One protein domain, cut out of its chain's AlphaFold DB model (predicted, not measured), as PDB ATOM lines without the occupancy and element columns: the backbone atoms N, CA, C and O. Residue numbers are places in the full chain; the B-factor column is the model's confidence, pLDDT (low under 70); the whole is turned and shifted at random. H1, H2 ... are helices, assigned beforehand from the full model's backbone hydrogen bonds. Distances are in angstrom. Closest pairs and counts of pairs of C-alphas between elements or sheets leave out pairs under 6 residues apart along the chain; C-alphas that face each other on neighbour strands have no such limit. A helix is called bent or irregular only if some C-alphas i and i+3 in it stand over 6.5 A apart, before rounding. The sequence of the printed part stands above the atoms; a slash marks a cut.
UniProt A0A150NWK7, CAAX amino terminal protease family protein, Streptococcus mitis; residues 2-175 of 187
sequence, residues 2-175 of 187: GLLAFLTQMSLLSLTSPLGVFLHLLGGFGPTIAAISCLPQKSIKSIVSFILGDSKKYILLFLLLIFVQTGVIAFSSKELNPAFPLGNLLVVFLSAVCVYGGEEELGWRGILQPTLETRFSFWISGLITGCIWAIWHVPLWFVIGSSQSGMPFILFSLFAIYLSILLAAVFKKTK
ATOM      1  N   GLY A   2     -58.579  27.470  27.621       89.50
ATOM      2  CA  GLY A   2     -59.941  27.839  27.167       89.50
ATOM      3  C   GLY A   2     -60.020  29.021  26.187       89.50
ATOM      4  O   GLY A   2     -60.671  28.917  25.153       89.50
ATOM      5  N   LEU A   3     -59.295  30.114  26.460       91.94
ATOM      6  CA  LEU A   3     -59.222  31.262  25.546       91.94
ATOM      7  C   LEU A   3     -58.643  30.874  24.175       91.94
ATOM      8  O   LEU A   3     -59.169  31.283  23.147       91.94
ATOM      9  N   LEU A   4     -57.587  30.057  24.163       91.81
ATOM     10  CA  LEU A   4     -56.984  29.568  22.925       91.81
ATOM     11  C   LEU A   4     -57.987  28.740  22.113       91.81
ATOM     12  O   LEU A   4     -58.139  28.981  20.920       91.81
ATOM     13  N   ALA A   5     -58.711  27.824  22.763       92.31
ATOM     14  CA  ALA A   5     -59.755  27.034  22.113       92.31
ATOM     15  C   ALA A   5     -60.790  27.939  21.433       92.31
ATOM     16  O   ALA A   5     -61.010  27.826  20.229       92.31
ATOM     17  N   PHE A   6     -61.329  28.910  22.172       94.81
ATOM     18  CA  PHE A   6     -62.291  29.878  21.649       94.81
ATOM     19  C   PHE A   6     -61.760  30.648  20.428       94.81
ATOM     20  O   PHE A   6     -62.414  30.685  19.388       94.81
ATOM     21  N   LEU A   7     -60.547  31.206  20.516       94.19
ATOM     22  CA  LEU A   7     -59.954  31.990  19.427       94.19
ATOM     23  C   LEU A   7     -59.675  31.152  18.173       94.19
ATOM     24  O   LEU A   7     -59.865  31.642  17.060       94.19
ATOM     25  N   THR A   8     -59.258  29.893  18.342       93.50
ATOM     26  CA  THR A   8     -59.052  28.986  17.202       93.50
ATOM     27  C   THR A   8     -60.366  28.592  16.534       93.50
ATOM     28  O   THR A   8     -60.442  28.612  15.312       93.50
ATOM     29  N   GLN A   9     -61.431  28.334  17.303       92.75
ATOM     30  CA  GLN A   9     -62.765  28.035  16.762       92.75
ATOM     31  C   GLN A   9     -63.350  29.207  15.968       92.75
ATOM     32  O   GLN A   9     -63.974  29.008  14.930       92.75
ATOM     33  N   MET A  10     -63.089  30.443  16.400       94.88
ATOM     34  CA  MET A  10     -63.483  31.644  15.657       94.88
ATOM     35  C   MET A  10     -62.597  31.942  14.439       94.88
ATOM     36  O   MET A  10     -62.796  32.962  13.784       94.88
ATOM     37  N   SER A  11     -61.605  31.098  14.133       91.88
ATOM     38  CA  SER A  11     -60.608  31.340  13.077       91.88
ATOM     39  C   SER A  11     -59.843  32.667  13.237       91.88
ATOM     40  O   SER A  11     -59.291  33.190  12.274       91.88
ATOM     41  N   LEU A  12     -59.791  33.214  14.459       93.12
ATOM     42  CA  LEU A  12     -59.083  34.460  14.779       93.12
ATOM     43  C   LEU A  12     -57.600  34.221  15.072       93.12
ATOM     44  O   LEU A  12     -56.795  35.149  15.021       93.12
ATOM     45  N   LEU A  13     -57.238  32.984  15.419       93.06
ATOM     46  CA  LEU A  13     -55.885  32.606  15.797       93.06
ATOM     47  C   LEU A  13     -55.583  31.171  15.362       93.06
ATOM     48  O   LEU A  13     -56.442  30.300  15.452       93.06
ATOM     49  N   SER A  14     -54.343  30.912  14.944       89.12
ATOM     50  CA  SER A  14     -53.838  29.553  14.708       89.12
ATOM     51  C   SER A  14     -52.990  29.084  15.889       89.12
ATOM     52  O   SER A  14     -52.195  29.870  16.415       89.12
ATOM     53  N   LEU A  15     -53.077  27.800  16.253       83.69
ATOM     54  CA  LEU A  15     -52.195  27.181  17.251       83.69
ATOM     55  C   LEU A  15     -50.709  27.337  16.888       83.69
ATOM     56  O   LEU A  15     -49.882  27.533  17.769       83.69
ATOM     57  N   THR A  16     -50.376  27.311  15.595       84.12
ATOM     58  CA  THR A  16     -48.994  27.439  15.103       84.12
ATOM     59  C   THR A  16     -48.467  28.875  15.105       84.12
ATOM     60  O   THR A  16     -47.280  29.095  14.876       84.12
ATOM     61  N   SER A  17     -49.325  29.870  15.350       87.62
ATOM     62  CA  SER A  17     -48.895  31.268  15.435       87.62
ATOM     63  C   SER A  17     -48.122  31.533  16.738       87.62
ATOM     64  O   SER A  17     -48.418  30.893  17.749       87.62
ATOM     65  N   PRO A  18     -47.196  32.514  16.784       87.94
ATOM     66  CA  PRO A  18     -46.453  32.836  18.008       87.94
ATOM     67  C   PRO A  18     -47.355  33.123  19.217       87.94
ATOM     68  O   PRO A  18     -47.088  32.655  20.322       87.94
ATOM     69  N   LEU A  19     -48.459  33.846  19.001       87.75
ATOM     70  CA  LEU A  19     -49.439  34.131  20.048       87.75
ATOM     71  C   LEU A  19     -50.247  32.881  20.439       87.75
ATOM     72  O   LEU A  19     -50.540  32.693  21.617       87.75
ATOM     73  N   GLY A  20     -50.570  32.005  19.482       86.19
ATOM     74  CA  GLY A  20     -51.217  30.716  19.745       86.19
ATOM     75  C   GLY A  20     -50.366  29.810  20.631       86.19
ATOM     76  O   GLY A  20     -50.852  29.324  21.654       86.19
ATOM     77  N   VAL A  21     -49.080  29.671  20.299       83.62
ATOM     78  CA  VAL A  21     -48.099  28.946  21.118       83.62
ATOM     79  C   VAL A  21     -47.993  29.582  22.500       83.62
ATOM     80  O   VAL A  21     -48.121  28.883  23.498       83.62
ATOM     81  N   PHE A  22     -47.851  30.906  22.593       86.38
ATOM     82  CA  PHE A  22     -47.772  31.598  23.883       86.38
ATOM     83  C   PHE A  22     -48.992  31.335  24.781       86.38
ATOM     84  O   PHE A  22     -48.831  31.019  25.959       86.38
ATOM     85  N   LEU A  23     -50.212  31.415  24.240       88.31
ATOM     86  CA  LEU A  23     -51.438  31.127  24.996       88.31
ATOM     87  C   LEU A  23     -51.554  29.653  25.398       88.31
ATOM     88  O   LEU A  23     -52.162  29.348  26.429       88.31
ATOM     89  N   HIS A  24     -50.992  28.751  24.594       85.44
ATOM     90  CA  HIS A  24     -50.878  27.344  24.947       85.44
ATOM     91  C   HIS A  24     -49.937  27.179  26.146       85.44
ATOM     92  O   HIS A  24     -50.355  26.654  27.174       85.44
ATOM     93  N   LEU A  25     -48.726  27.742  26.080       82.81
ATOM     94  CA  LEU A  25     -47.761  27.695  27.183       82.81
ATOM     95  C   LEU A  25     -48.338  28.288  28.464       82.81
ATOM     96  O   LEU A  25     -48.336  27.643  29.506       82.81
ATOM     97  N   LEU A  26     -48.922  29.483  28.387       85.69
ATOM     98  CA  LEU A  26     -49.560  30.125  29.534       85.69
ATOM     99  C   LEU A  26     -50.665  29.247  30.145       85.69
ATOM    100  O   LEU A  26     -50.871  29.253  31.357       85.69
ATOM    101  N   GLY A  27     -51.366  28.480  29.306       85.19
ATOM    102  CA  GLY A  27     -52.304  27.458  29.743       85.19
ATOM    103  C   GLY A  27     -51.640  26.322  30.522       85.19
ATOM    104  O   GLY A  27     -52.175  25.954  31.558       85.19
ATOM    105  N   GLY A  28     -50.503  25.800  30.060       81.75
ATOM    106  CA  GLY A  28     -49.754  24.731  30.738       81.75
ATOM    107  C   GLY A  28     -49.245  25.161  32.114       81.75
ATOM    108  O   GLY A  28     -49.442  24.466  33.099       81.75
ATOM    109  N   PHE A  29     -48.750  26.394  32.246       84.12
ATOM    110  CA  PHE A  29     -48.268  26.930  33.529       84.12
ATOM    111  C   PHE A  29     -49.369  27.221  34.569       84.12
ATOM    112  O   PHE A  29     -49.058  27.613  35.696       84.12
ATOM    113  N   GLY A  30     -50.653  27.042  34.241       87.75
ATOM    114  CA  GLY A  30     -51.769  27.340  35.144       87.75
ATOM    115  C   GLY A  30     -51.658  26.684  36.532       87.75
ATOM    116  O   GLY A  30     -51.724  27.409  37.533       87.75
ATOM    117  N   PRO A  31     -51.430  25.359  36.643       87.44
ATOM    118  CA  PRO A  31     -51.264  24.685  37.930       87.44
ATOM    119  C   PRO A  31     -50.043  25.191  38.709       87.44
ATOM    120  O   PRO A  31     -50.117  25.354  39.926       87.44
ATOM    121  N   THR A  32     -48.943  25.514  38.027       82.81
ATOM    122  CA  THR A  32     -47.740  26.100  38.640       82.81
ATOM    123  C   THR A  32     -48.012  27.486  39.220       82.81
ATOM    124  O   THR A  32     -47.617  27.782  40.348       82.81
ATOM    125  N   ILE A  33     -48.708  28.343  38.470       86.00
ATOM    126  CA  ILE A  33     -49.083  29.695  38.904       86.00
ATOM    127  C   ILE A  33     -50.014  29.618  40.119       86.00
ATOM    128  O   ILE A  33     -49.832  30.363  41.089       86.00
ATOM    129  N   ALA A  34     -50.977  28.692  40.102       86.75
ATOM    130  CA  ALA A  34     -51.838  28.423  41.249       86.75
ATOM    131  C   ALA A  34     -51.019  27.964  42.466       86.75
ATOM    132  O   ALA A  34     -51.202  28.496  43.560       86.75
ATOM    133  N   ALA A  35     -50.048  27.066  42.266       82.88
ATOM    134  CA  ALA A  35     -49.163  26.593  43.327       82.88
ATOM    135  C   ALA A  35     -48.382  27.737  43.987       82.88
ATOM    136  O   ALA A  35     -48.398  27.882  45.210       82.88
ATOM    137  N   ILE A  36     -47.749  28.591  43.177       81.19
ATOM    138  CA  ILE A  36     -46.991  29.759  43.648       81.19
ATOM    139  C   ILE A  36     -47.907  30.740  44.392       81.19
ATOM    140  O   ILE A  36     -47.502  31.346  45.387       81.19
ATOM    141  N   SER A  37     -49.155  30.888  43.948       85.38
ATOM    142  CA  SER A  37     -50.133  31.764  44.598       85.38
ATOM    143  C   SER A  37     -50.519  31.281  45.997       85.38
ATOM    144  O   SER A  37     -50.774  32.120  46.863       85.38
ATOM    145  N   CYS A  38     -50.494  29.964  46.225       82.44
ATOM    146  CA  CYS A  38     -50.726  29.327  47.522       82.44
ATOM    147  C   CYS A  38     -49.497  29.331  48.451       82.44
ATOM    148  O   CYS A  38     -49.631  28.949  49.615       82.44
ATOM    149  N   LEU A  39     -48.309  29.751  47.988       76.06
ATOM    150  CA  LEU A  39     -47.123  29.809  48.847       76.06
ATOM    151  C   LEU A  39     -47.264  30.918  49.908       76.06
ATOM    152  O   LEU A  39     -47.545  32.068  49.556       76.06
ATOM    153  N   PRO A  40     -46.984  30.623  51.195       72.25
ATOM    154  CA  PRO A  40     -47.096  31.600  52.280       72.25
ATOM    155  C   PRO A  40     -46.077  32.741  52.150       72.25
ATOM    156  O   PRO A  40     -46.341  33.860  52.579       72.25
ATOM    157  N   GLN A  41     -44.922  32.476  51.530       73.06
ATOM    158  CA  GLN A  41     -43.898  33.480  51.270       73.06
ATOM    159  C   GLN A  41     -43.392  33.366  49.830       73.06
ATOM    160  O   GLN A  41     -42.804  32.358  49.434       73.06
ATOM    161  N   LYS A  42     -43.600  34.435  49.056       77.94
ATOM    162  CA  LYS A  42     -43.315  34.515  47.612       77.94
ATOM    163  C   LYS A  42     -41.925  35.088  47.312       77.94
ATOM    164  O   LYS A  42     -41.743  35.824  46.349       77.94
ATOM    165  N   SER A  43     -40.936  34.802  48.161       77.81
ATOM    166  CA  SER A  43     -39.558  35.223  47.890       77.81
ATOM    167  C   SER A  43     -38.955  34.374  46.769       77.81
ATOM    168  O   SER A  43     -39.243  33.181  46.670       77.81
ATOM    169  N   ILE A  44     -38.072  34.958  45.950       73.81
ATOM    170  CA  ILE A  44     -37.389  34.240  44.855       73.81
ATOM    171  C   ILE A  44     -36.705  32.972  45.383       73.81
ATOM    172  O   ILE A  44     -36.814  31.906  44.789       73.81
ATOM    173  N   LYS A  45     -36.068  33.056  46.557       73.38
ATOM    174  CA  LYS A  45     -35.406  31.916  47.205       73.38
ATOM    175  C   LYS A  45     -36.389  30.802  47.597       73.38
ATOM    176  O   LYS A  45     -36.060  29.631  47.437       73.38
ATOM    177  N   SER A  46     -37.580  31.159  48.083       67.12
ATOM    178  CA  SER A  46     -38.657  30.212  48.417       67.12
ATOM    179  C   SER A  46     -39.183  29.508  47.166       67.12
ATOM    180  O   SER A  46     -39.287  28.285  47.144       67.12
ATOM    181  N   ILE A  47     -39.413  30.266  46.089       66.38
ATOM    182  CA  ILE A  47     -39.891  29.742  44.802       66.38
ATOM    183  C   ILE A  47     -38.850  28.810  44.169       66.38
ATOM    184  O   ILE A  47     -39.186  27.705  43.760       66.38
ATOM    185  N   VAL A  48     -37.575  29.206  44.139       66.75
ATOM    186  CA  VAL A  48     -36.489  28.372  43.593       66.75
ATOM    187  C   VAL A  48     -36.320  27.082  44.401       66.75
ATOM    188  O   VAL A  48     -36.178  26.014  43.815       66.75
ATOM    189  N   SER A  49     -36.386  27.164  45.733       66.38
ATOM    190  CA  SER A  49     -36.352  25.985  46.610       66.38
ATOM    191  C   SER A  49     -37.542  25.051  46.355       66.38
ATOM    192  O   SER A  49     -37.373  23.837  46.250       66.38
ATOM    193  N   PHE A  50     -38.740  25.617  46.181       65.44
ATOM    194  CA  PHE A  50     -39.962  24.883  45.853       65.44
ATOM    195  C   PHE A  50     -39.873  24.154  44.505       65.44
ATOM    196  O   PHE A  50     -40.261  22.990  44.428       65.44
ATOM    197  N   ILE A  51     -39.321  24.809  43.478       62.75
ATOM    198  CA  ILE A  51     -39.157  24.247  42.130       62.75
ATOM    199  C   ILE A  51     -38.088  23.152  42.101       62.75
ATOM    200  O   ILE A  51     -38.306  22.095  41.518       62.75
ATOM    201  N   LEU A  52     -36.920  23.398  42.700       61.25
ATOM    202  CA  LEU A  52     -35.775  22.493  42.570       61.25
ATOM    203  C   LEU A  52     -35.825  21.312  43.545       61.25
ATOM    204  O   LEU A  52     -35.268  20.257  43.239       61.25
ATOM    205  N   GLY A  53     -36.507  21.460  44.686       59.28
ATOM    206  CA  GLY A  53     -36.549  20.450  45.742       59.28
ATOM    207  C   GLY A  53     -35.160  20.065  46.283       59.28
ATOM    208  O   GLY A  53     -34.118  20.485  45.787       59.28
ATOM    209  N   ASP A  54     -35.129  19.227  47.320       55.84
ATOM    210  CA  ASP A  54     -33.868  18.766  47.936       55.84
ATOM    211  C   ASP A  54     -33.342  17.436  47.351       55.84
ATOM    212  O   ASP A  54     -32.254  16.971  47.701       55.84
ATOM    213  N   SER A  55     -34.085  16.769  46.459       54.56
ATOM    214  CA  SER A  55     -33.851  15.352  46.146       54.56
ATOM    215  C   SER A  55     -33.233  15.114  44.768       54.56
ATOM    216  O   SER A  55     -33.861  14.580  43.850       54.56
ATOM    217  N   LYS A  56     -31.930  15.402  44.647       55.53
ATOM    218  CA  LYS A  56     -31.114  15.056  43.460       55.53
ATOM    219  C   LYS A  56     -31.235  13.575  43.041       55.53
ATOM    220  O   LYS A  56     -31.013  13.250  41.880       55.53
ATOM    221  N   LYS A  57     -31.617  12.679  43.966       51.97
ATOM    222  CA  LYS A  57     -31.738  11.224  43.751       51.97
ATOM    223  C   LYS A  57     -32.904  10.782  42.862       51.97
ATOM    224  O   LYS A  57     -32.837   9.673  42.345       51.97
ATOM    225  N   TYR A  58     -33.945  11.596  42.667       52.84
ATOM    226  CA  TYR A  58     -35.124  11.164  41.899       52.84
ATOM    227  C   TYR A  58     -35.531  12.103  40.765       52.84
ATOM    228  O   TYR A  58     -36.530  11.841  40.099       52.84
ATOM    229  N   ILE A  59     -34.726  13.135  40.492       65.69
ATOM    230  CA  ILE A  59     -34.842  13.948  39.275       65.69
ATOM    231  C   ILE A  59     -34.862  13.041  38.042       65.69
ATOM    232  O   ILE A  59     -35.726  13.193  37.194       65.69
ATOM    233  N   LEU A  60     -33.991  12.029  37.977       60.88
ATOM    234  CA  LEU A  60     -33.942  11.113  36.836       60.88
ATOM    235  C   LEU A  60     -35.232  10.291  36.661       60.88
ATOM    236  O   LEU A  60     -35.669  10.081  35.537       60.88
ATOM    237  N   LEU A  61     -35.863   9.857  37.756       59.19
ATOM    238  CA  LEU A  61     -37.119   9.098  37.711       59.19
ATOM    239  C   LEU A  61     -38.305   9.994  37.332       59.19
ATOM    240  O   LEU A  61     -39.184   9.571  36.591       59.19
ATOM    241  N   PHE A  62     -38.306  11.239  37.806       65.25
ATOM    242  CA  PHE A  62     -39.274  12.249  37.396       65.25
ATOM    243  C   PHE A  62     -39.143  12.571  35.900       65.25
ATOM    244  O   PHE A  62     -40.117  12.464  35.161       65.25
ATOM    245  N   LEU A  63     -37.918  12.836  35.431       67.75
ATOM    246  CA  LEU A  63     -37.607  13.030  34.013       67.75
ATOM    247  C   LEU A  63     -38.013  11.819  33.165       67.75
ATOM    248  O   LEU A  63     -38.547  11.993  32.076       67.75
ATOM    249  N   LEU A  64     -37.809  10.599  33.668       64.00
ATOM    250  CA  LEU A  64     -38.211   9.365  32.992       64.00
ATOM    251  C   LEU A  64     -39.736   9.222  32.895       64.00
ATOM    252  O   LEU A  64     -40.242   8.745  31.885       64.00
ATOM    253  N   LEU A  65     -40.494   9.632  33.911       64.06
ATOM    254  CA  LEU A  65     -41.956   9.549  33.869       64.06
ATOM    255  C   LEU A  65     -42.554  10.592  32.928       64.06
ATOM    256  O   LEU A  65     -43.468  10.259  32.175       64.06
ATOM    257  N   ILE A  66     -41.977  11.796  32.884       67.38
ATOM    258  CA  ILE A  66     -42.333  12.777  31.859       67.38
ATOM    259  C   ILE A  66     -41.896  12.292  30.466       67.38
ATOM    260  O   ILE A  66     -42.654  12.440  29.511       67.38
ATOM    261  N   PHE A  67     -40.744  11.617  30.329       66.62
ATOM    262  CA  PHE A  67     -40.322  10.979  29.069       66.62
ATOM    263  C   PHE A  67     -41.374   9.989  28.576       66.62
ATOM    264  O   PHE A  67     -41.804  10.049  27.427       66.62
ATOM    265  N   VAL A  68     -41.824   9.097  29.462       64.06
ATOM    266  CA  VAL A  68     -42.835   8.084  29.149       64.06
ATOM    267  C   VAL A  68     -44.175   8.737  28.809       64.06
ATOM    268  O   VAL A  68     -44.799   8.339  27.829       64.06
ATOM    269  N   GLN A  69     -44.595   9.768  29.546       65.62
ATOM    270  CA  GLN A  69     -45.814  10.528  29.252       65.62
ATOM    271  C   GLN A  69     -45.761  11.173  27.864       65.62
ATOM    272  O   GLN A  69     -46.694  11.025  27.075       65.62
ATOM    273  N   THR A  70     -44.644  11.823  27.546       62.84
ATOM    274  CA  THR A  70     -44.403  12.452  26.242       62.84
ATOM    275  C   THR A  70     -44.401  11.420  25.129       62.84
ATOM    276  O   THR A  70     -45.031  11.627  24.098       62.84
ATOM    277  N   GLY A  71     -43.730  10.287  25.355       62.50
ATOM    278  CA  GLY A  71     -43.718   9.158  24.438       62.50
ATOM    279  C   GLY A  71     -45.138   8.694  24.144       62.50
ATOM    280  O   GLY A  71     -45.547   8.698  22.994       62.50
ATOM    281  N   VAL A  72     -45.937   8.375  25.161       62.53
ATOM    282  CA  VAL A  72     -47.318   7.900  24.969       62.53
ATOM    283  C   VAL A  72     -48.169   8.908  24.189       62.53
ATOM    284  O   VAL A  72     -48.892   8.511  23.276       62.53
ATOM    285  N   ILE A  73     -48.054  10.204  24.493       59.47
ATOM    286  CA  ILE A  73     -48.791  11.254  23.778       59.47
ATOM    287  C   ILE A  73     -48.315  11.360  22.322       59.47
ATOM    288  O   ILE A  73     -49.157  11.371  21.430       59.47
ATOM    289  N   ALA A  74     -47.003  11.345  22.066       59.12
ATOM    290  CA  ALA A  74     -46.417  11.403  20.722       59.12
ATOM    291  C   ALA A  74     -46.729  10.157  19.868       59.12
ATOM    292  O   ALA A  74     -47.010  10.258  18.673       59.12
ATOM    293  N   PHE A  75     -46.721   8.968  20.482       56.56
ATOM    294  CA  PHE A  75     -47.123   7.712  19.842       56.56
ATOM    295  C   PHE A  75     -48.626   7.705  19.526       56.56
ATOM    296  O   PHE A  75     -49.035   7.185  18.489       56.56
ATOM    297  N   SER A  76     -49.453   8.302  20.389       55.34
ATOM    298  CA  SER A  76     -50.906   8.356  20.197       55.34
ATOM    299  C   SER A  76     -51.371   9.478  19.264       55.34
ATOM    300  O   SER A  76     -52.467   9.370  18.713       55.34
ATOM    301  N   SER A  77     -50.592  10.545  19.078       53.31
ATOM    302  CA  SER A  77     -50.977  11.727  18.294       53.31
ATOM    303  C   SER A  77     -50.757  11.595  16.783       53.31
ATOM    304  O   SER A  77     -50.962  12.564  16.057       53.31
ATOM    305  N   LYS A  78     -50.346  10.421  16.279       53.47
ATOM    306  CA  LYS A  78     -49.829  10.242  14.903       53.47
ATOM    307  C   LYS A  78     -48.637  11.161  14.568       53.47
ATOM    308  O   LYS A  78     -48.285  11.287  13.398       53.47
ATOM    309  N   GLU A  79     -47.978  11.762  15.563       49.19
ATOM    310  CA  GLU A  79     -46.803  12.618  15.341       49.19
ATOM    311  C   GLU A  79     -45.512  11.842  15.079       49.19
ATOM    312  O   GLU A  79     -44.513  12.428  14.661       49.19
ATOM    313  N   LEU A  80     -45.535  10.512  15.207       50.19
ATOM    314  CA  LEU A  80     -44.526   9.640  14.605       50.19
ATOM    315  C   LEU A  80     -44.702   9.594  13.087       50.19
ATOM    316  O   LEU A  80     -45.061   8.583  12.486       50.19
ATOM    317  N   ASN A  81     -44.436  10.734  12.462       49.16
ATOM    318  CA  ASN A  81     -44.134  10.803  11.055       49.16
ATOM    319  C   ASN A  81     -42.811  10.038  10.838       49.16
ATOM    320  O   ASN A  81     -41.816  10.380  11.476       49.16
ATOM    321  N   PRO A  82     -42.738   9.030   9.955       53.22
ATOM    322  CA  PRO A  82     -41.474   8.360   9.636       53.22
ATOM    323  C   PRO A  82     -40.401   9.309   9.063       53.22
ATOM    324  O   PRO A  82     -39.233   8.936   8.996       53.22
ATOM    325  N   ALA A  83     -40.763  10.546   8.699       53.19
ATOM    326  CA  ALA A  83     -39.838  11.621   8.341       53.19
ATOM    327  C   ALA A  83     -39.280  12.425   9.540       53.19
ATOM    328  O   ALA A  83     -38.507  13.357   9.328       53.19
ATOM    329  N   PHE A  84     -39.666  12.123  10.786       52.25
ATOM    330  CA  PHE A  84     -39.205  12.857  11.969       52.25
ATOM    331  C   PHE A  84     -37.797  12.377  12.386       52.25
ATOM    332  O   PHE A  84     -37.638  11.217  12.772       52.25
ATOM    333  N   PRO A  85     -36.748  13.222  12.326       57.44
ATOM    334  CA  PRO A  85     -35.387  12.796  12.646       57.44
ATOM    335  C   PRO A  85     -35.257  12.424  14.126       57.44
ATOM    336  O   PRO A  85     -35.689  13.189  14.990       57.44
ATOM    337  N   LEU A  86     -34.570  11.318  14.441       57.62
ATOM    338  CA  LEU A  86     -34.279  10.914  15.830       57.62
ATOM    339  C   LEU A  86     -33.612  12.033  16.660       57.62
ATOM    340  O   LEU A  86     -33.786  12.082  17.875       57.62
ATOM    341  N   GLY A  87     -32.886  12.957  16.020       59.62
ATOM    342  CA  GLY A  87     -32.287  14.124  16.681       59.62
ATOM    343  C   GLY A  87     -33.309  15.093  17.293       59.62
ATOM    344  O   GLY A  87     -33.023  15.725  18.309       59.62
ATOM    345  N   ASN A  88     -34.528  15.156  16.752       57.28
ATOM    346  CA  ASN A  88     -35.596  16.014  17.270       57.28
ATOM    347  C   ASN A  88     -36.343  15.372  18.445       57.28
ATOM    348  O   ASN A  88     -37.069  16.063  19.151       57.28
ATOM    349  N   LEU A  89     -36.144  14.078  18.693       59.75
ATOM    350  CA  LEU A  89     -36.773  13.342  19.790       59.75
ATOM    351  C   LEU A  89     -36.290  13.864  21.152       59.75
ATOM    352  O   LEU A  89     -37.081  13.989  22.082       59.75
ATOM    353  N   LEU A  90     -35.017  14.274  21.239       60.53
ATOM    354  CA  LEU A  90     -34.466  14.969  22.406       60.53
ATOM    355  C   LEU A  90     -35.091  16.359  22.589       60.53
ATOM    356  O   LEU A  90     -35.382  16.750  23.711       60.53
ATOM    357  N   VAL A  91     -35.323  17.094  21.499       60.66
ATOM    358  CA  VAL A  91     -35.960  18.420  21.547       60.66
ATOM    359  C   VAL A  91     -37.418  18.295  21.979       60.66
ATOM    360  O   VAL A  91     -37.833  19.011  22.881       60.66
ATOM    361  N   VAL A  92     -38.178  17.356  21.413       60.62
ATOM    362  CA  VAL A  92     -39.562  17.049  21.816       60.62
ATOM    363  C   VAL A  92     -39.613  16.621  23.280       60.62
ATOM    364  O   VAL A  92     -40.450  17.104  24.035       60.62
ATOM    365  N   PHE A  93     -38.673  15.780  23.708       58.25
ATOM    366  CA  PHE A  93     -38.565  15.367  25.100       58.25
ATOM    367  C   PHE A  93     -38.266  16.537  26.045       58.25
ATOM    368  O   PHE A  93     -38.978  16.719  27.028       58.25
ATOM    369  N   LEU A  94     -37.254  17.359  25.750       57.94
ATOM    370  CA  LEU A  94     -36.921  18.537  26.557       57.94
ATOM    371  C   LEU A  94     -38.070  19.548  26.575       57.94
ATOM    372  O   LEU A  94     -38.357  20.127  27.618       57.94
ATOM    373  N   SER A  95     -38.763  19.712  25.448       57.34
ATOM    374  CA  SER A  95     -39.967  20.538  25.361       57.34
ATOM    375  C   SER A  95     -41.031  20.007  26.312       57.34
ATOM    376  O   SER A  95     -41.558  20.750  27.126       57.34
ATOM    377  N   ALA A  96     -41.320  18.713  26.280       59.00
ATOM    378  CA  ALA A  96     -42.372  18.156  27.113       59.00
ATOM    379  C   ALA A  96     -42.036  18.123  28.608       59.00
ATOM    380  O   ALA A  96     -42.903  18.353  29.445       59.00
ATOM    381  N   VAL A  97     -40.761  17.933  28.948       57.16
ATOM    382  CA  VAL A  97     -40.259  18.031  30.324       57.16
ATOM    383  C   VAL A  97     -40.317  19.448  30.869       57.16
ATOM    384  O   VAL A  97     -40.681  19.636  32.026       57.16
ATOM    385  N   CYS A  98     -39.902  20.439  30.087       54.03
ATOM    386  CA  CYS A  98     -39.735  21.799  30.592       54.03
ATOM    387  C   CYS A  98     -40.959  22.694  30.359       54.03
ATOM    388  O   CYS A  98     -41.025  23.764  30.964       54.03
ATOM    389  N   VAL A  99     -41.856  22.313  29.444       55.84
ATOM    390  CA  VAL A  99     -42.842  23.227  28.848       55.84
ATOM    391  C   VAL A  99     -44.247  22.616  28.660       55.84
ATOM    392  O   VAL A  99     -45.189  23.389  28.510       55.84
ATOM    393  N   TYR A 100     -44.412  21.282  28.645       57.97
ATOM    394  CA  TYR A 100     -45.719  20.630  28.401       57.97
ATOM    395  C   TYR A 100     -46.084  19.534  29.420       57.97
ATOM    396  O   TYR A 100     -46.739  18.549  29.067       57.97
ATOM    397  N   GLY A 101     -45.652  19.657  30.672       59.66
ATOM    398  CA  GLY A 101     -46.117  18.746  31.717       59.66
ATOM    399  C   GLY A 101     -45.285  18.752  32.987       59.66
ATOM    400  O   GLY A 101     -45.847  18.630  34.070       59.66
ATOM    401  N   GLY A 102     -43.964  18.932  32.905       65.75
ATOM    402  CA  GLY A 102     -43.123  18.960  34.108       65.75
ATOM    403  C   GLY A 102     -43.388  20.174  35.004       65.75
ATOM    404  O   GLY A 102     -43.266  20.078  36.225       65.75
ATOM    405  N   GLU A 103     -43.797  21.302  34.427       71.81
ATOM    406  CA  GLU A 103     -44.185  22.515  35.148       71.81
ATOM    407  C   GLU A 103     -45.471  22.323  35.960       71.81
ATOM    408  O   GLU A 103     -45.563  22.772  37.110       71.81
ATOM    409  N   GLU A 104     -46.447  21.608  35.399       77.06
ATOM    410  CA  GLU A 104     -47.759  21.376  36.004       77.06
ATOM    411  C   GLU A 104     -47.672  20.622  37.337       77.06
ATOM    412  O   GLU A 104     -48.458  20.846  38.266       77.06
ATOM    413  N   GLU A 105     -46.673  19.750  37.459       78.31
ATOM    414  CA  GLU A 105     -46.444  18.875  38.608       78.31
ATOM    415  C   GLU A 105     -46.260  19.637  39.922       78.31
ATOM    416  O   GLU A 105     -46.621  19.139  40.991       78.31
ATOM    417  N   LEU A 106     -45.784  20.882  39.858       77.50
ATOM    418  CA  LEU A 106     -45.675  21.759  41.022       77.50
ATOM    419  C   LEU A 106     -47.043  22.058  41.651       77.50
ATOM    420  O   LEU A 106     -47.164  22.096  42.875       77.50
ATOM    421  N   GLY A 107     -48.088  22.217  40.837       83.19
ATOM    422  CA  GLY A 107     -49.461  22.357  41.323       83.19
ATOM    423  C   GLY A 107     -50.042  21.030  41.773       83.19
ATOM    424  O   GLY A 107     -50.535  20.911  42.899       83.19
ATOM    425  N   TRP A 108     -49.942  20.010  40.924       86.75
ATOM    426  CA  TRP A 108     -50.591  18.727  41.174       86.75
ATOM    427  C   TRP A 108     -49.966  17.965  42.338       86.75
ATOM    428  O   TRP A 108     -50.671  17.561  43.258       86.75
ATOM    429  N   ARG A 109     -48.647  17.777  42.335       84.94
ATOM    430  CA  ARG A 109     -47.924  16.961  43.323       84.94
ATOM    431  C   ARG A 109     -47.299  17.808  44.422       84.94
ATOM    432  O   ARG A 109     -47.118  17.302  45.526       84.94
ATOM    433  N   GLY A 110     -47.032  19.086  44.157       76.44
ATOM    434  CA  GLY A 110     -46.540  20.015  45.174       76.44
ATOM    435  C   GLY A 110     -47.610  20.552  46.115       76.44
ATOM    436  O   GLY A 110     -47.310  20.762  47.286       76.44
ATOM    437  N   ILE A 111     -48.853  20.729  45.650       83.12
ATOM    438  CA  ILE A 111     -49.917  21.350  46.454       83.12
ATOM    439  C   ILE A 111     -51.165  20.470  46.541       83.12
ATOM    440  O   ILE A 111     -51.554  20.082  47.646       83.12
ATOM    441  N   LEU A 112     -51.795  20.134  45.411       89.56
ATOM    442  CA  LEU A 112     -53.113  19.491  45.413       89.56
ATOM    443  C   LEU A 112     -53.081  18.102  46.062       89.56
ATOM    444  O   LEU A 112     -53.822  17.852  47.011       89.56
ATOM    445  N   GLN A 113     -52.207  17.215  45.589       88.31
ATOM    446  CA  GLN A 113     -52.114  15.834  46.058       88.31
ATOM    447  C   GLN A 113     -51.774  15.748  47.562       88.31
ATOM    448  O   GLN A 113     -52.516  15.070  48.278       88.31
ATOM    449  N   PRO A 114     -50.749  16.452  48.099       85.25
ATOM    450  CA  PRO A 114     -50.494  16.474  49.540       85.25
ATOM    451  C   PRO A 114     -51.673  17.013  50.350       85.25
ATOM    452  O   PRO A 114     -51.968  16.485  51.419       85.25
ATOM    453  N   THR A 115     -52.369  18.034  49.838       88.75
ATOM    454  CA  THR A 115     -53.544  18.611  50.504       88.75
ATOM    455  C   THR A 115     -54.691  17.603  50.563       88.75
ATOM    456  O   THR A 115     -55.292  17.426  51.622       88.75
ATOM    457  N   LEU A 116     -54.970  16.887  49.472       92.31
ATOM    458  CA  LEU A 116     -55.983  15.829  49.442       92.31
ATOM    459  C   LEU A 116     -55.630  14.676  50.387       92.31
ATOM    460  O   LEU A 116     -56.504  14.192  51.103       92.31
ATOM    461  N   GLU A 117     -54.355  14.280  50.469       91.69
ATOM    462  CA  GLU A 117     -53.882  13.238  51.399       91.69
ATOM    463  C   GLU A 117     -54.019  13.610  52.888       91.69
ATOM    464  O   GLU A 117     -53.905  12.731  53.738       91.69
ATOM    465  N   THR A 118     -54.326  14.869  53.233       91.12
ATOM    466  CA  THR A 118     -54.703  15.233  54.616       91.12
ATOM    467  C   THR A 118     -56.112  14.774  55.000       91.12
ATOM    468  O   THR A 118     -56.430  14.709  56.185       91.12
ATOM    469  N   ARG A 119     -56.966  14.469  54.010       94.62
ATOM    470  CA  ARG A 119     -58.382  14.105  54.203       94.62
ATOM    471  C   ARG A 119     -58.758  12.755  53.598       94.62
ATOM    472  O   ARG A 119     -59.710  12.134  54.057       94.62
ATOM    473  N   PHE A 120     -58.034  12.307  52.577       95.12
ATOM    474  CA  PHE A 120     -58.313  11.087  51.825       95.12
ATOM    475  C   PHE A 120     -57.106  10.145  51.808       95.12
ATOM    476  O   PHE A 120     -55.970  10.540  52.070       95.12
ATOM    477  N   SER A 121     -57.347   8.873  51.478       95.12
ATOM    478  CA  SER A 121     -56.264   7.908  51.279       95.12
ATOM    479  C   SER A 121     -55.455   8.239  50.020       95.12
ATOM    480  O   SER A 121     -55.966   8.853  49.087       95.12
ATOM    481  N   PHE A 122     -54.207   7.766  49.957       92.25
ATOM    482  CA  PHE A 122     -53.313   7.956  48.805       92.25
ATOM    483  C   PHE A 122     -53.984   7.654  47.451       92.25
ATOM    484  O   PHE A 122     -53.891   8.451  46.520       92.25
ATOM    485  N   TRP A 123     -54.688   6.521  47.356       94.50
ATOM    486  CA  TRP A 123     -55.346   6.089  46.122       94.50
ATOM    487  C   TRP A 123     -56.503   7.005  45.728       94.50
ATOM    488  O   TRP A 123     -56.634   7.352  44.558       94.50
ATOM    489  N   ILE A 124     -57.308   7.440  46.703       96.56
ATOM    490  CA  ILE A 124     -58.420   8.365  46.464       96.56
ATOM    491  C   ILE A 124     -57.880   9.738  46.056       96.56
ATOM    492  O   ILE A 124     -58.355  10.308  45.079       96.56
ATOM    493  N   SER A 125     -56.850  10.241  46.738       94.81
ATOM    494  CA  SER A 125     -56.187  11.492  46.362       94.81
ATOM    495  C   SER A 125     -55.632  11.425  44.939       94.81
ATOM    496  O   SER A 125     -55.873  12.335  44.154       94.81
ATOM    497  N   GLY A 126     -54.968  10.321  44.572       93.88
ATOM    498  CA  GLY A 126     -54.448  10.114  43.218       93.88
ATOM    499  C   GLY A 126     -55.544  10.058  42.150       93.88
ATOM    500  O   GLY A 126     -55.392  10.665  41.091       93.88
ATOM    501  N   LEU A 127     -56.668   9.394  42.442       97.00
ATOM    502  CA  LEU A 127     -57.847   9.363  41.570       97.00
ATOM    503  C   LEU A 127     -58.422  10.768  41.357       97.00
ATOM    504  O   LEU A 127     -58.633  11.174  40.219       97.00
ATOM    505  N   ILE A 128     -58.642  11.520  42.440       97.44
ATOM    506  CA  ILE A 128     -59.183  12.885  42.384       97.44
ATOM    507  C   ILE A 128     -58.250  13.791  41.575       97.44
ATOM    508  O   ILE A 128     -58.708  14.463  40.651       97.44
ATOM    509  N   THR A 129     -56.946  13.771  41.867       94.94
ATOM    510  CA  THR A 129     -55.933  14.529  41.119       94.94
ATOM    511  C   THR A 129     -55.955  14.162  39.634       94.94
ATOM    512  O   THR A 129     -55.966  15.049  38.788       94.94
ATOM    513  N   GLY A 130     -56.034  12.870  39.298       93.31
ATOM    514  CA  GLY A 130     -56.155  12.387  37.921       93.31
ATOM    515  C   GLY A 130     -57.398  12.879  37.190       93.31
ATOM    516  O   GLY A 130     -57.293  13.340  36.057       93.31
ATOM    517  N   CYS A 131     -58.560  12.842  37.840       96.50
ATOM    518  CA  CYS A 131     -59.802  13.368  37.273       96.50
ATOM    519  C   CYS A 131     -59.722  14.880  37.032       96.50
ATOM    520  O   CYS A 131     -60.115  15.357  35.969       96.50
ATOM    521  N   ILE A 132     -59.189  15.637  37.996       96.06
ATOM    522  CA  ILE A 132     -59.011  17.088  37.856       96.06
ATOM    523  C   ILE A 132     -58.039  17.393  36.712       96.06
ATOM    524  O   ILE A 132     -58.322  18.268  35.896       96.06
ATOM    525  N   TRP A 133     -56.942  16.641  36.604       93.06
ATOM    526  CA  TRP A 133     -55.978  16.783  35.515       93.06
ATOM    527  C   TRP A 133     -56.600  16.486  34.142       93.06
ATOM    528  O   TRP A 133     -56.391  17.240  33.192       93.06
ATOM    529  N   ALA A 134     -57.436  15.448  34.042       91.56
ATOM    530  CA  ALA A 134     -58.167  15.138  32.816       91.56
ATOM    531  C   ALA A 134     -59.121  16.274  32.408       91.56
ATOM    532  O   ALA A 134     -59.133  16.692  31.250       91.56
ATOM    533  N   ILE A 135     -59.873  16.821  33.370       94.25
ATOM    534  CA  ILE A 135     -60.785  17.955  33.149       94.25
ATOM    535  C   ILE A 135     -60.010  19.214  32.741       94.25
ATOM    536  O   ILE A 135     -60.437  19.930  31.836       94.25
ATOM    537  N   TRP A 136     -58.854  19.468  33.359       92.62
ATOM    538  CA  TRP A 136     -57.977  20.593  33.024       92.62
ATOM    539  C   TRP A 136     -57.586  20.613  31.539       92.62
ATOM    540  O   TRP A 136     -57.499  21.682  30.930       92.62
ATOM    541  N   HIS A 137     -57.431  19.433  30.935       90.56
ATOM    542  CA  HIS A 137     -57.043  19.266  29.535       90.56
ATOM    543  C   HIS A 137     -58.209  19.341  28.540       90.56
ATOM    544  O   HIS A 137     -57.961  19.487  27.345       90.56
ATOM    545  N   VAL A 138     -59.470  19.302  28.992       93.19
ATOM    546  CA  VAL A 138     -60.667  19.317  28.122       93.19
ATOM    547  C   VAL A 138     -60.637  20.409  27.042       93.19
ATOM    548  O   VAL A 138     -60.973  20.096  25.900       93.19
ATOM    549  N   PRO A 139     -60.201  21.660  27.309       93.50
ATOM    550  CA  PRO A 139     -60.157  22.682  26.268       93.50
ATOM    551  C   PRO A 139     -59.319  22.305  25.039       93.50
ATOM    552  O   PRO A 139     -59.602  22.807  23.956       93.50
ATOM    553  N   LEU A 140     -58.322  21.419  25.170       89.69
ATOM    554  CA  LEU A 140     -57.478  20.985  24.053       89.69
ATOM    555  C   LEU A 140     -58.268  20.240  22.970       89.69
ATOM    556  O   LEU A 140     -57.952  20.389  21.795       89.69
ATOM    557  N   TRP A 141     -59.355  19.544  23.326       91.81
ATOM    558  CA  TRP A 141     -60.243  18.911  22.338       91.81
ATOM    559  C   TRP A 141     -60.924  19.919  21.411       91.81
ATOM    560  O   TRP A 141     -61.351  19.559  20.318       91.81
ATOM    561  N   PHE A 142     -61.007  21.179  21.833       93.38
ATOM    562  CA  PHE A 142     -61.640  22.256  21.084       93.38
ATOM    563  C   PHE A 142     -60.623  23.195  20.420       93.38
ATOM    564  O   PHE A 142     -61.027  24.116  19.715       93.38
ATOM    565  N   VAL A 143     -59.316  22.989  20.611       89.44
ATOM    566  CA  VAL A 143     -58.275  23.769  19.927       89.44
ATOM    567  C   VAL A 143     -58.068  23.208  18.520       89.44
ATOM    568  O   VAL A 143     -57.675  22.053  18.357       89.44
ATOM    569  N   ILE A 144     -58.281  24.026  17.485       88.50
ATOM    570  CA  ILE A 144     -58.025  23.596  16.101       88.50
ATOM    571  C   ILE A 144     -56.521  23.338  15.914       88.50
ATOM    572  O   ILE A 144     -55.692  24.201  16.201       88.50
ATOM    573  N   GLY A 145     -56.178  22.142  15.426       81.75
ATOM    574  CA  GLY A 145     -54.791  21.707  15.216       81.75
ATOM    575  C   GLY A 145     -54.127  21.060  16.436       81.75
ATOM    576  O   GLY A 145     -52.970  20.661  16.343       81.75
ATOM    577  N   SER A 146     -54.831  20.924  17.565       82.94
ATOM    578  CA  SER A 146     -54.339  20.159  18.717       82.94
ATOM    579  C   SER A 146     -54.389  18.654  18.443       82.94
ATOM    580  O   SER A 146     -55.385  18.136  17.930       82.94
ATOM    581  N   SER A 147     -53.346  17.934  18.856       76.94
ATOM    582  CA  SER A 147     -53.272  16.473  18.764       76.94
ATOM    583  C   SER A 147     -54.329  15.751  19.607       76.94
ATOM    584  O   SER A 147     -54.748  14.645  19.266       76.94
ATOM    585  N   GLN A 148     -54.816  16.383  20.677       81.44
ATOM    586  CA  GLN A 148     -55.840  15.833  21.564       81.44
ATOM    587  C   GLN A 148     -57.222  15.778  20.897       81.44
ATOM    588  O   GLN A 148     -58.003  14.887  21.221       81.44
ATOM    589  N   SER A 149     -57.509  16.653  19.925       82.06
ATOM    590  CA  SER A 149     -58.805  16.694  19.223       82.06
ATOM    591  C   SER A 149     -59.185  15.372  18.533       82.06
ATOM    592  O   SER A 149     -60.367  15.059  18.413       82.06
ATOM    593  N   GLY A 150     -58.195  14.561  18.136       80.38
ATOM    594  CA  GLY A 150     -58.395  13.235  17.540       80.38
ATOM    595  C   GLY A 150     -58.355  12.061  18.527       80.38
ATOM    596  O   GLY A 150     -58.499  10.913  18.106       80.38
ATOM    597  N   MET A 151     -58.129  12.307  19.822       81.12
ATOM    598  CA  MET A 151     -57.951  11.264  20.837       81.12
ATOM    599  C   MET A 151     -59.274  10.955  21.564       81.12
ATOM    600  O   MET A 151     -59.978  11.883  21.974       81.12
ATOM    601  N   PRO A 152     -59.611   9.675  21.826       85.94
ATOM    602  CA  PRO A 152     -60.752   9.335  22.671       85.94
ATOM    603  C   PRO A 152     -60.560   9.861  24.100       85.94
ATOM    604  O   PRO A 152     -59.687   9.390  24.834       85.94
ATOM    605  N   PHE A 153     -61.408  10.802  24.524       87.69
ATOM    606  CA  PHE A 153     -61.298  11.450  25.837       87.69
ATOM    607  C   PHE A 153     -61.327  10.457  27.009       87.69
ATOM    608  O   PHE A 153     -60.620  10.636  27.998       87.69
ATOM    609  N   ILE A 154     -62.097   9.369  26.891       90.00
ATOM    610  CA  ILE A 154     -62.159   8.317  27.917       90.00
ATOM    611  C   ILE A 154     -60.789   7.647  28.091       90.00
ATOM    612  O   ILE A 154     -60.338   7.467  29.219       90.00
ATOM    613  N   LEU A 155     -60.097   7.323  26.994       85.62
ATOM    614  CA  LEU A 155     -58.769   6.708  27.060       85.62
ATOM    615  C   LEU A 155     -57.742   7.675  27.648       85.62
ATOM    616  O   LEU A 155     -56.957   7.276  28.508       85.62
ATOM    617  N   PHE A 156     -57.800   8.951  27.256       85.12
ATOM    618  CA  PHE A 156     -56.978   9.990  27.874       85.12
ATOM    619  C   PHE A 156     -57.233  10.092  29.380       85.12
ATOM    620  O   PHE A 156     -56.290  10.152  30.158       85.12
ATOM    621  N   SER A 157     -58.496  10.058  29.803       89.75
ATOM    622  CA  SER A 157     -58.885  10.167  31.213       89.75
ATOM    623  C   SER A 157     -58.395   8.978  32.043       89.75
ATOM    624  O   SER A 157     -57.909   9.154  33.159       89.75
ATOM    625  N   LEU A 158     -58.467   7.759  31.503       89.06
ATOM    626  CA  LEU A 158     -57.918   6.573  32.164       89.06
ATOM    627  C   LEU A 158     -56.393   6.662  32.292       89.06
ATOM    628  O   LEU A 158     -55.845   6.376  33.359       89.06
ATOM    629  N   PHE A 159     -55.715   7.113  31.234       84.50
ATOM    630  CA  PHE A 159     -54.274   7.352  31.251       84.50
ATOM    631  C   PHE A 159     -53.885   8.432  32.270       84.50
ATOM    632  O   PHE A 159     -52.987   8.214  33.078       84.50
ATOM    633  N   ALA A 160     -54.607   9.552  32.288       87.00
ATOM    634  CA  ALA A 160     -54.472  10.646  33.241       87.00
ATOM    635  C   ALA A 160     -54.548  10.167  34.695       87.00
ATOM    636  O   ALA A 160     -53.689  10.501  35.509       87.00
ATOM    637  N   ILE A 161     -55.551   9.352  35.026       91.81
ATOM    638  CA  ILE A 161     -55.729   8.794  36.371       91.81
ATOM    639  C   ILE A 161     -54.577   7.860  36.737       91.81
ATOM    640  O   ILE A 161     -53.974   8.007  37.804       91.81
ATOM    641  N   TYR A 162     -54.251   6.921  35.851       88.31
ATOM    642  CA  TYR A 162     -53.158   5.976  36.061       88.31
ATOM    643  C   TYR A 162     -51.828   6.699  36.294       88.31
ATOM    644  O   TYR A 162     -51.131   6.446  37.281       88.31
ATOM    645  N   LEU A 163     -51.509   7.653  35.421       83.62
ATOM    646  CA  LEU A 163     -50.297   8.450  35.511       83.62
ATOM    647  C   LEU A 163     -50.291   9.320  36.774       83.62
ATOM    648  O   LEU A 163     -49.251   9.447  37.423       83.62
ATOM    649  N   SER A 164     -51.445   9.859  37.177       87.94
ATOM    650  CA  SER A 164     -51.579  10.616  38.423       87.94
ATOM    651  C   SER A 164     -51.169   9.832  39.649       87.94
ATOM    652  O   SER A 164     -50.354  10.309  40.445       87.94
ATOM    653  N   ILE A 165     -51.652   8.601  39.747       89.88
ATOM    654  CA  ILE A 165     -51.331   7.695  40.843       89.88
ATOM    655  C   ILE A 165     -49.854   7.281  40.808       89.88
ATOM    656  O   ILE A 165     -49.193   7.304  41.848       89.88
ATOM    657  N   LEU A 166     -49.308   6.943  39.634       84.44
ATOM    658  CA  LEU A 166     -47.894   6.572  39.499       84.44
ATOM    659  C   LEU A 166     -46.956   7.701  39.920       84.44
ATOM    660  O   LEU A 166     -46.050   7.490  40.728       84.44
ATOM    661  N   LEU A 167     -47.186   8.903  39.396       79.56
ATOM    662  CA  LEU A 167     -46.401  10.078  39.752       79.56
ATOM    663  C   LEU A 167     -46.549  10.378  41.245       79.56
ATOM    664  O   LEU A 167     -45.542  10.575  41.914       79.56
ATOM    665  N   ALA A 168     -47.758  10.309  41.813       84.38
ATOM    666  CA  ALA A 168     -47.945  10.470  43.255       84.38
ATOM    667  C   ALA A 168     -47.140   9.436  44.071       84.38
ATOM    668  O   ALA A 168     -46.523   9.792  45.078       84.38
ATOM    669  N   ALA A 169     -47.087   8.174  43.632       83.25
ATOM    670  CA  ALA A 169     -46.321   7.121  44.305       83.25
ATOM    671  C   ALA A 169     -44.820   7.422  44.276       83.25
ATOM    672  O   ALA A 169     -44.132   7.291  45.293       83.25
ATOM    673  N   VAL A 170     -44.330   7.873  43.121       75.00
ATOM    674  CA  VAL A 170     -42.951   8.324  42.944       75.00
ATOM    675  C   VAL A 170     -42.682   9.490  43.882       75.00
ATOM    676  O   VAL A 170     -41.835   9.352  44.763       75.00
ATOM    677  N   PHE A 171     -43.456  10.574  43.811       72.00
ATOM    678  CA  PHE A 171     -43.295  11.755  44.666       72.00
ATOM    679  C   PHE A 171     -43.298  11.436  46.164       72.00
ATOM    680  O   PHE A 171     -42.459  11.944  46.913       72.00
ATOM    681  N   LYS A 172     -44.167  10.526  46.614       74.50
ATOM    682  CA  LYS A 172     -44.215  10.081  48.014       74.50
ATOM    683  C   LYS A 172     -42.922   9.391  48.461       74.50
ATOM    684  O   LYS A 172     -42.513   9.537  49.612       74.50
ATOM    685  N   LYS A 173     -42.259   8.660  47.559       66.75
ATOM    686  CA  LYS A 173     -40.943   8.045  47.797       66.75
ATOM    687  C   LYS A 173     -39.794   9.049  47.656       66.75
ATOM    688  O   LYS A 173     -38.814   8.930  48.390       66.75
ATOM    689  N   THR A 174     -39.909  10.043  46.770       60.66
ATOM    690  CA  THR A 174     -38.843  11.030  46.523       60.66
ATOM    691  C   THR A 174     -38.753  12.127  47.582       60.66
ATOM    692  O   THR A 174     -37.675  12.703  47.760       60.66
ATOM    693  N   LYS A 175     -39.875  12.425  48.264       57.91
ATOM    694  CA  LYS A 175     -40.083  13.602  49.134       57.91
ATOM    695  C   LYS A 175     -39.782  14.943  48.448       57.91
ATOM    696  O   LYS A 175     -39.532  15.936  49.125       57.91
TER     697      LYS A 175
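Overview. This is residues 2 to 175 of the 187 residues of the protein "CAAX amino terminal protease family protein" of Streptococcus mitis (UniProt A0A150NWK7). Helices stand round a middle through which the link from H6 to H7, residues 100 to 104, passes; the long helices H8, H10 and H5 make a curved wall, H8 crossing H10 and H5 running alongside H10 the opposite way. Across the middle from H10, the H1 and H2 hairpin and H3 make the other side; H7 joins H3 to H8 and H10 towards one end, H6 crosses H5, and H4 lies at a corner with residues 40 to 45 sticking out, as residues 81 to 88 do elsewhere. The printed part has 174 residues with ten named helices, H1 to H10 in chain order, and no named strand: the class is all helix. It is compact, with a radius of gyration of the C-alphas of 16.7 A, and rounded, spanning 43 by 33 by 32 A.

Arrangement. H1, residues 2 to 9, and H2, residues 18 to 28, form a helical hairpin; they touch, closest at the C-alphas of Leu 4 and Leu 23, 6.1 A apart, at a tilt of 36 degrees that is only just steep, opposite ways. H2 and H3, residues 30 to 37, meet only through their link. H3 touches H7, residues 105 to 116, closest at the C-alphas of Pro 31 and Gly 107, 4.5 A apart; the steep tilt of 68 degrees is only just short of about perpendicular. H4, residues 44 to 52, touches no helix; it is close to H3 but not clearly touching, with the C-alphas of Ile 36 and Ile 47 closest at 7.2 A. H5, residues 59 to 76, touches H6, residues 86 to 99, at a steep tilt of 66 degrees, opposite ways, closest at the C-alphas of Ile 66 and Val 97, 5.9 A apart. With residues 61 to 69 alone, H5 touches H10, residues 153 to 174, at a shallow tilt of 9 degrees, opposite ways; the closest C-alphas, of Leu 65 and Leu 167, are 7.4 A apart. H7 touches H10 about perpendicular, at 83 degrees, closest at the C-alphas of Arg 109 and Ala 168, 6.5 A apart. H8, residues 122 to 142, is the hub and touches H1, H7, H10 and, only at the corner, H9, residues 147 to 150. It touches H10 with 26 pairs of C-alphas within 8 A, the closest those of Gly 130 and Ile 161, 3.9 A apart, at a steep tilt of 44 degrees, opposite ways. Every O i to N i+4 pair is within hydrogen-bond range in H1, H2, H3, H4, H5 and H10, against 8 of 10 in H6, 5 of 8 in H7 and 13 of 17 in H8; H9 is too short for such a pair.

Along the chain. H1 begins at C-alpha 2 (-59.941, 27.839, 27.167). H2 measures 15.4 A from first to last C-alpha, H5 25.6 A and H6 19.9 A. H7 is irregular, with C-alphas 110 and 113 7.0 A apart. H8 is 32.3 A long, from C-alpha 122 (-53.313, 7.956, 48.805); it is irregular too, with C-alphas 136 and 139 7.4 A apart, and has a kink of 27 degrees near residue 136. H10, 30.5 A long, ends at C-alpha 174 (-38.843, 11.030, 46.523).

Size, cuts and confidence. The C-alphas farthest apart are those of Ala 83 and Arg 119, 49.5 A. The printed part has no cut and no long link. The mean pLDDT of the printed part is 77.4; residues 46 to 102 and 173 to 175 are under 70.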